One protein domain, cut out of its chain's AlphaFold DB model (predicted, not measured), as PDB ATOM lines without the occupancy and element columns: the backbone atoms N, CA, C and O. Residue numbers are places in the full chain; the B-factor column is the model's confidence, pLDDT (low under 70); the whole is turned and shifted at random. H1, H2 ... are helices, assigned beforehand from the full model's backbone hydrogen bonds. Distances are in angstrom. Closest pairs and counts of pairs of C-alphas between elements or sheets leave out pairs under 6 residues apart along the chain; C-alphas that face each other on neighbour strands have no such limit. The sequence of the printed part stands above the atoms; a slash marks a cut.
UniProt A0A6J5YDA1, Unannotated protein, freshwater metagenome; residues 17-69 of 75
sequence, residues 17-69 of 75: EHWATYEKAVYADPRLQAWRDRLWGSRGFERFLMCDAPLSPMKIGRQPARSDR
ATOM      1  N   GLU A  17     146.315 121.950 180.565       97.81
ATOM      2  CA  GLU A  17     145.478 122.379 181.691       97.81
ATOM      3  C   GLU A  17     145.199 123.885 181.662       97.81
ATOM      4  O   GLU A  17     144.086 124.314 181.982       97.81
ATOM      5  N   HIS A  18     146.174 124.694 181.236       96.50
ATOM      6  CA  HIS A  18     145.957 126.126 181.019       96.50
ATOM      7  C   HIS A  18     144.944 126.354 179.894       96.50
ATOM      8  O   HIS A  18     144.056 127.198 180.028       96.50
ATOM      9  N   TRP A  19     145.014 125.551 178.828       95.62
ATOM     10  CA  TRP A  19     144.007 125.585 177.773       95.62
ATOM     11  C   TRP A  19     142.614 125.209 178.286       95.62
ATOM     12  O   TRP A  19     141.653 125.943 178.071       95.62
ATOM     13  N   ALA A  20     142.502 124.109 179.032       96.38
ATOM     14  CA  ALA A  20     141.233 123.681 179.616       96.38
ATOM     15  C   ALA A  20     140.650 124.728 180.583       96.38
ATOM     16  O   ALA A  20     139.433 124.913 180.644       96.38
ATOM     17  N   THR A  21     141.509 125.422 181.333       96.12
ATOM     18  CA  THR A  21     141.113 126.538 182.203       96.12
ATOM     19  C   THR A  21     140.514 127.681 181.388       96.12
ATOM     20  O   THR A  21     139.429 128.156 181.722       96.12
ATOM     21  N   TYR A  22     141.165 128.075 180.289       94.44
ATOM     22  CA  TYR A  22     140.644 129.097 179.382       94.44
ATOM     23  C   TYR A  22     139.298 128.690 178.763       94.44
ATOM     24  O   TYR A  22     138.348 129.468 178.826       94.44
ATOM     25  N   GLU A  23     139.178 127.465 178.240       94.56
ATOM     26  CA  GLU A  23     137.934 126.974 177.622       94.56
ATOM     27  C   GLU A  23     136.744 127.014 178.586       94.56
ATOM     28  O   GLU A  23     135.626 127.313 178.179       94.56
ATOM     29  N   LYS A  24     136.966 126.749 179.877       96.31
ATOM     30  CA  LYS A  24     135.917 126.878 180.898       96.31
ATOM     31  C   LYS A  24     135.619 128.345 181.207       96.31
ATOM     32  O   LYS A  24     134.458 128.745 181.274       96.31
ATOM     33  N   ALA A  25     136.664 129.151 181.386       96.12
ATOM     34  CA  ALA A  25     136.537 130.552 181.763       96.12
ATOM     35  C   ALA A  25     135.877 131.401 180.667       96.12
ATOM     36  O   ALA A  25     135.135 132.322 180.993       96.12
ATOM     37  N   VAL A  26     136.038 131.057 179.385       93.69
ATOM     38  CA  VAL A  26     135.414 131.792 178.268       93.69
ATOM     39  C   VAL A  26     133.878 131.812 178.347       93.69
ATOM     40  O   VAL A  26     133.240 132.696 177.778       93.69
ATOM     41  N   TYR A  27     133.282 130.861 179.078       93.62
ATOM     42  CA  TYR A  27     131.842 130.781 179.333       93.62
ATOM     43  C   TYR A  27     131.437 131.154 180.762       93.62
ATOM     44  O   TYR A  27     130.244 131.300 181.006       93.62
ATOM     45  N   ALA A  28     132.373 131.329 181.695       95.94
ATOM     46  CA  ALA A  28     132.071 131.562 183.114       95.94
ATOM     47  C   ALA A  28     132.552 132.926 183.637       95.94
ATOM     48  O   ALA A  28     131.952 133.467 184.563       95.94
ATOM     49  N   ASP A  29     133.615 133.487 183.058       97.44
ATOM     50  CA  ASP A  29     134.183 134.776 183.446       97.44
ATOM     51  C   ASP A  29     133.524 135.916 182.641       97.44
ATOM     52  O   ASP A  29     133.638 135.939 181.409       97.44
ATOM     53  N   PRO A  30     132.870 136.897 183.293       96.69
ATOM     54  CA  PRO A  30     132.170 137.975 182.591       96.69
ATOM     55  C   PRO A  30     133.068 138.855 181.708       96.69
ATOM     56  O   PRO A  30     132.617 139.380 180.690       96.69
ATOM     57  N   ARG A  31     134.345 139.041 182.070       96.12
ATOM     58  CA  ARG A  31     135.286 139.838 181.267       96.12
ATOM     59  C   ARG A  31     135.693 139.078 180.011       96.12
ATOM     60  O   ARG A  31     135.762 139.684 178.940       96.12
ATOM     61  N   LEU A  32     135.922 137.770 180.124       94.62
ATOM     62  CA  LEU A  32     136.214 136.926 178.963       94.62
ATOM     63  C   LEU A  32     135.000 136.761 178.053       94.62
ATOM     64  O   LEU A  32     135.167 136.827 176.840       94.62
ATOM     65  N   GLN A  33     133.793 136.629 178.605       95.56
ATOM     66  CA  GLN A  33     132.559 136.635 177.817       95.56
ATOM     67  C   GLN A  33     132.433 137.932 177.004       95.56
ATOM     68  O   GLN A  33     132.270 137.880 175.790       95.56
ATOM     69  N   ALA A  34     132.618 139.097 177.636       95.44
ATOM     70  CA  ALA A  34     132.556 140.383 176.940       95.44
ATOM     71  C   ALA A  34     133.627 140.526 175.841       95.44
ATOM     72  O   ALA A  34     133.397 141.167 174.817       95.44
ATOM     73  N   TRP A  35     134.815 139.953 176.043       92.19
ATOM     74  CA  TRP A  35     135.855 139.898 175.015       92.19
ATOM     75  C   TRP A  35     135.475 138.967 173.855       92.19
ATOM     76  O   TRP A  35     135.536 139.367 172.694       92.19
ATOM     77  N   ARG A  36     135.030 137.750 174.167       93.06
ATOM     78  CA  ARG A  36     134.562 136.743 173.211       93.06
ATOM     79  C   ARG A  36     133.431 137.276 172.335       93.06
ATOM     80  O   ARG A  36     133.488 137.122 171.121       93.06
ATOM     81  N   ASP A  37     132.451 137.946 172.931       94.44
ATOM     82  CA  ASP A  37     131.294 138.477 172.207       94.44
ATOM     83  C   ASP A  37     131.706 139.560 171.197       94.44
ATOM     84  O   ASP A  37     131.150 139.631 170.103       94.44
ATOM     85  N   ARG A  38     132.748 140.353 171.501       93.19
ATOM     86  CA  ARG A  38     133.340 141.285 170.524       93.19
ATOM     87  C   ARG A  38     134.010 140.555 169.363       93.19
ATOM     88  O   ARG A  38     133.837 140.968 168.222       93.19
ATOM     89  N   LEU A  39     134.757 139.482 169.637       91.25
ATOM     90  CA  LEU A  39     135.415 138.684 168.595       91.25
ATOM     91  C   LEU A  39     134.397 137.998 167.677       91.25
ATOM     92  O   LEU A  39     134.555 138.005 166.457       91.25
ATOM     93  N   TRP A  40     133.333 137.441 168.253       91.31
ATOM     94  CA  TRP A  40     132.257 136.779 167.511       91.31
ATOM     95  C   TRP A  40     131.348 137.746 166.749       91.31
ATOM     96  O   TRP A  40     130.629 137.311 165.855       91.31
ATOM     97  N   GLY A  41     131.407 139.046 167.048       91.50
ATOM     98  CA  GLY A  41     130.763 140.090 166.249       91.50
ATOM     99  C   GLY A  41     131.474 140.404 164.925       91.50
ATOM    100  O   GLY A  41     130.963 141.204 164.140       91.50
ATOM    101  N   SER A  42     132.647 139.816 164.664       91.62
ATOM    102  CA  SER A  42     133.339 139.944 163.375       91.62
ATOM    103  C   SER A  42     132.626 139.167 162.259       91.62
ATOM    104  O   SER A  42     131.797 138.295 162.507       91.62
ATOM    105  N   ARG A  43     132.962 139.472 160.996       93.00
ATOM    106  CA  ARG A  43     132.384 138.786 159.821       93.00
ATOM    107  C   ARG A  43     132.699 137.288 159.777       93.00
ATOM    108  O   ARG A  43     131.977 136.536 159.128       93.00
ATOM    109  N   GLY A  44     133.772 136.865 160.434       90.00
ATOM    110  CA  GLY A  44     134.175 135.474 160.530       90.00
ATOM    111  C   GLY A  44     135.144 135.288 161.685       90.00
ATOM    112  O   GLY A  44     136.053 136.090 161.876       90.00
ATOM    113  N   PHE A  45     134.948 134.212 162.439       91.75
ATOM    114  CA  PHE A  45     135.802 133.844 163.556       91.75
ATOM    115  C   PHE A  45     136.129 132.355 163.473       91.75
ATOM    116  O   PHE A  45     135.232 131.512 163.459       91.75
ATOM    117  N   GLU A  46     137.418 132.034 163.444       91.44
ATOM    118  CA  GLU A  46     137.926 130.666 163.454       91.44
ATOM    119  C   GLU A  46     139.087 130.585 164.450       91.44
ATOM    120  O   GLU A  46     139.882 131.516 164.584       91.44
ATOM    121  N   ARG A  47     139.173 129.467 165.173       92.12
ATOM    122  CA  ARG A  47     140.303 129.159 166.050       92.12
ATOM    123  C   ARG A  47     140.640 127.685 165.942       92.12
ATOM    124  O   ARG A  47     139.748 126.843 165.861       92.12
ATOM    125  N   PHE A  48     141.921 127.382 166.027       94.38
ATOM    126  CA  PHE A  48     142.427 126.022 166.109       94.38
ATOM    127  C   PHE A  48     143.668 126.004 167.000       94.38
ATOM    128  O   PHE A  48     144.260 127.047 167.284       94.38
ATOM    129  N   LEU A  49     144.027 124.818 167.482       94.75
ATOM    130  CA  LEU A  49     145.219 124.618 168.296       94.75
ATOM    131  C   LEU A  49     146.358 124.100 167.435       94.75
ATOM    132  O   LEU A  49     146.156 123.290 166.530       94.75
ATOM    133  N   MET A  50     147.559 124.556 167.760       93.75
ATOM    134  CA  MET A  50     148.797 124.106 167.147       93.75
ATOM    135  C   MET A  50     149.694 123.531 168.234       93.75
ATOM    136  O   MET A  50     149.776 124.087 169.327       93.75
ATOM    137  N   CYS A  51     150.398 122.453 167.906       91.75
ATOM    138  CA  CYS A  51     151.540 121.991 168.685       91.75
ATOM    139  C   CYS A  51     152.818 122.428 167.977       91.75
ATOM    140  O   CYS A  51     152.885 122.459 166.745       91.75
ATOM    141  N   ASP A  52     153.838 122.769 168.751       90.38
ATOM    142  CA  ASP A  52     155.142 123.106 168.214       90.38
ATOM    143  C   ASP A  52     155.799 121.876 167.576       90.38
ATOM    144  O   ASP A  52     155.906 120.802 168.169       90.38
ATOM    145  N   ALA A  53     156.276 122.041 166.343       90.94
ATOM    146  CA  ALA A  53     157.155 121.059 165.729       90.94
ATOM    147  C   ALA A  53     158.494 120.990 166.497       90.94
ATOM    148  O   ALA A  53     158.917 122.003 167.064       90.94
ATOM    149  N   PRO A  54     159.222 119.856 166.460       89.12
ATOM    150  CA  PRO A  54     160.525 119.728 167.122       89.12
ATOM    151  C   PRO A  54     161.518 120.844 166.767       89.12
ATOM    152  O   PRO A  54     162.246 121.318 167.633       89.12
ATOM    153  N   LEU A  55     161.494 121.309 165.515       92.88
ATOM    154  CA  LEU A  55     162.353 122.382 165.002       92.88
ATOM    155  C   LEU A  55     161.659 123.749 164.927       92.88
ATOM    156  O   LEU A  55     162.113 124.636 164.207       92.88
ATOM    157  N   SER A  56     160.539 123.933 165.630       92.44
ATOM    158  CA  SER A  56     159.844 125.221 165.668       92.44
ATOM    159  C   SER A  56     160.781 126.320 166.194       92.44
ATOM    160  O   SER A  56     161.346 126.147 167.279       92.44
ATOM    161  N   PRO A  57     160.908 127.478 165.514       93.00
ATOM    162  CA  PRO A  57     161.689 128.607 166.020       93.00
ATOM    163  C   PRO A  57     161.260 129.066 167.414       93.00
ATOM    164  O   PRO A  57     162.097 129.457 168.222       93.00
ATOM    165  N   MET A  58     159.965 128.952 167.725       89.44
ATOM    166  CA  MET A  58     159.418 129.280 169.046       89.44
ATOM    167  C   MET A  58     159.895 128.315 170.141       89.44
ATOM    168  O   MET A  58     159.868 128.672 171.314       89.44
ATOM    169  N   LYS A  59     160.341 127.109 169.766       89.12
ATOM    170  CA  LYS A  59     160.893 126.097 170.672       89.12
ATOM    171  C   LYS A  59     162.408 126.230 170.818       89.12
ATOM    172  O   LYS A  59     162.924 126.159 171.927       89.12
ATOM    173  N   ILE A  60     163.121 126.423 169.705       92.00
ATOM    174  CA  ILE A  60     164.595 126.428 169.680       92.00
ATOM    175  C   ILE A  60     165.212 127.831 169.808       92.00
ATOM    176  O   ILE A  60     166.432 127.960 169.873       92.00
ATOM    177  N   GLY A  61     164.395 128.890 169.818       93.31
ATOM    178  CA  GLY A  61     164.830 130.280 170.000       93.31
ATOM    179  C   GLY A  61     165.582 130.885 168.810       93.31
ATOM    180  O   GLY A  61     166.155 131.965 168.929       93.31
ATOM    181  N   ARG A  62     165.610 130.199 167.663       95.31
ATOM    182  CA  ARG A  62     166.281 130.643 166.433       95.31
ATOM    183  C   ARG A  62     165.645 130.022 165.197       95.31
ATOM    184  O   ARG A  62     164.915 129.041 165.294       95.31
ATOM    185  N   GLN A  63     165.979 130.550 164.023       94.75
ATOM    186  CA  GLN A  63     165.627 129.887 162.772       94.75
ATOM    187  C   GLN A  63     166.334 128.516 162.688       94.75
ATOM    188  O   GLN A  63     167.550 128.450 162.918       94.75
ATOM    189  N   PRO A  64     165.612 127.424 162.374       93.50
ATOM    190  CA  PRO A  64     166.225 126.120 162.164       93.50
ATOM    191  C   PRO A  64     167.132 126.126 160.929       93.50
ATOM    192  O   PRO A  64     166.813 126.704 159.887       93.50
ATOM    193  N   ALA A  65     168.274 125.462 161.056       92.00
ATOM    194  CA  ALA A  65     169.264 125.236 160.017       92.00
ATOM    195  C   ALA A  65     169.132 123.814 159.455       92.00
ATOM    196  O   ALA A  65     168.537 122.927 160.065       92.00
ATOM    197  N   ARG A  66     169.737 123.557 158.287       88.81
ATOM    198  CA  ARG A  66     169.751 122.203 157.699       88.81
ATOM    199  C   ARG A  66     170.410 121.169 158.618       88.81
ATOM    200  O   ARG A  66     169.988 120.022 158.606       88.81
ATOM    201  N   SER A  67     171.396 121.585 159.412       89.94
ATOM    202  CA  SER A  67     172.085 120.736 160.390       89.94
ATOM    203  C   SER A  67     171.208 120.300 161.565       89.94
ATOM    204  O   SER A  67     171.592 119.379 162.270       89.94
ATOM    205  N   ASP A  68     170.056 120.944 161.784       89.62
ATOM    206  CA  ASP A  68     169.115 120.559 162.843       89.62
ATOM    207  C   ASP A  68     168.213 119.384 162.426       89.62
ATOM    208  O   ASP A  68     167.427 118.891 163.230       89.62
ATOM    209  N   ARG A  69     168.275 118.953 161.158       86.25
ATOM    210  CA  ARG A  69     167.485 117.828 160.650       86.25
ATOM    211  C   ARG A  69     168.050 116.506 161.166       86.25
ATOM    212  O   ARG A  69     169.259 116.297 161.159       86.25
TER     213      ARG A  69
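This is residues 17 to 69 of the 75 residues of the protein "Unannotated protein" of freshwater metagenome (UniProt A0A6J5YDA1). Two helices, H1 and H2, meet near their ends as an L at one end of the printed part, and a long link runs from the far end of H2 to a small far end that holds the short helix H3 and the last printed residues. No part packs on the other across the middle: H3 touches no helix, and the link, residues 41 to 56, has no named element. The printed part has 53 residues with three named helices, in the order H1, H2, H3, and no named strand; the class is all helix. It is extended, with a radius of gyration of the C-alphas of 16.9 A, and its outline is flat, with spans of 48 by 29 by 14 A.

H1 holds residues 17 to 28 and is 16.3 A long from first to last C-alpha; it begins at C-alpha 17, at (145.478, 122.379, 181.691). After Asp 29, H2 holds residues 30 to 40 and is 15.1 A long, from C-alpha 30 at (132.170, 137.975, 182.591) to C-alpha 40 at (132.257, 136.779, 167.511). Residues 41 to 56 follow. H3 holds residues 57 to 60 and ends at C-alpha 60, at (164.595, 126.428, 169.680); it measures 5.2 A.

H1 and H2 touch only at the corner by their link, H1 with residues 25 to 27 alone. Their closest C-alphas are those of Val 26 and Leu 32, 5.2 A apart. Their lines are about perpendicular, at 89 degrees, and their centres are 13.1 A apart. H3 is apart from H1 and from H2. In H2 every O i to N i+4 pair is within hydrogen-bond range, in H1 7 of 8 are, and H3 is too short for such a pair; its one O i to N i+3 pair is not within range.

The two C-alphas farthest apart are those of Pro 30 and Ser 67, at 48.8 A, while the first and last printed C-alphas, of Glu 17 and Arg 69, are 30.8 A apart. The link from H1 to H2 is tight, with 1 residue, and the link from H2 to H3 is long, with 16 residues. Residues 38 to 48, of which 38 to 40 belong to H2, stand free, and so do residues 57 to 62, of which 57 to 60 belong to H3. The printed part has no cut. The mean pLDDT of the printed part is 93.2, and no printed residue is under 70.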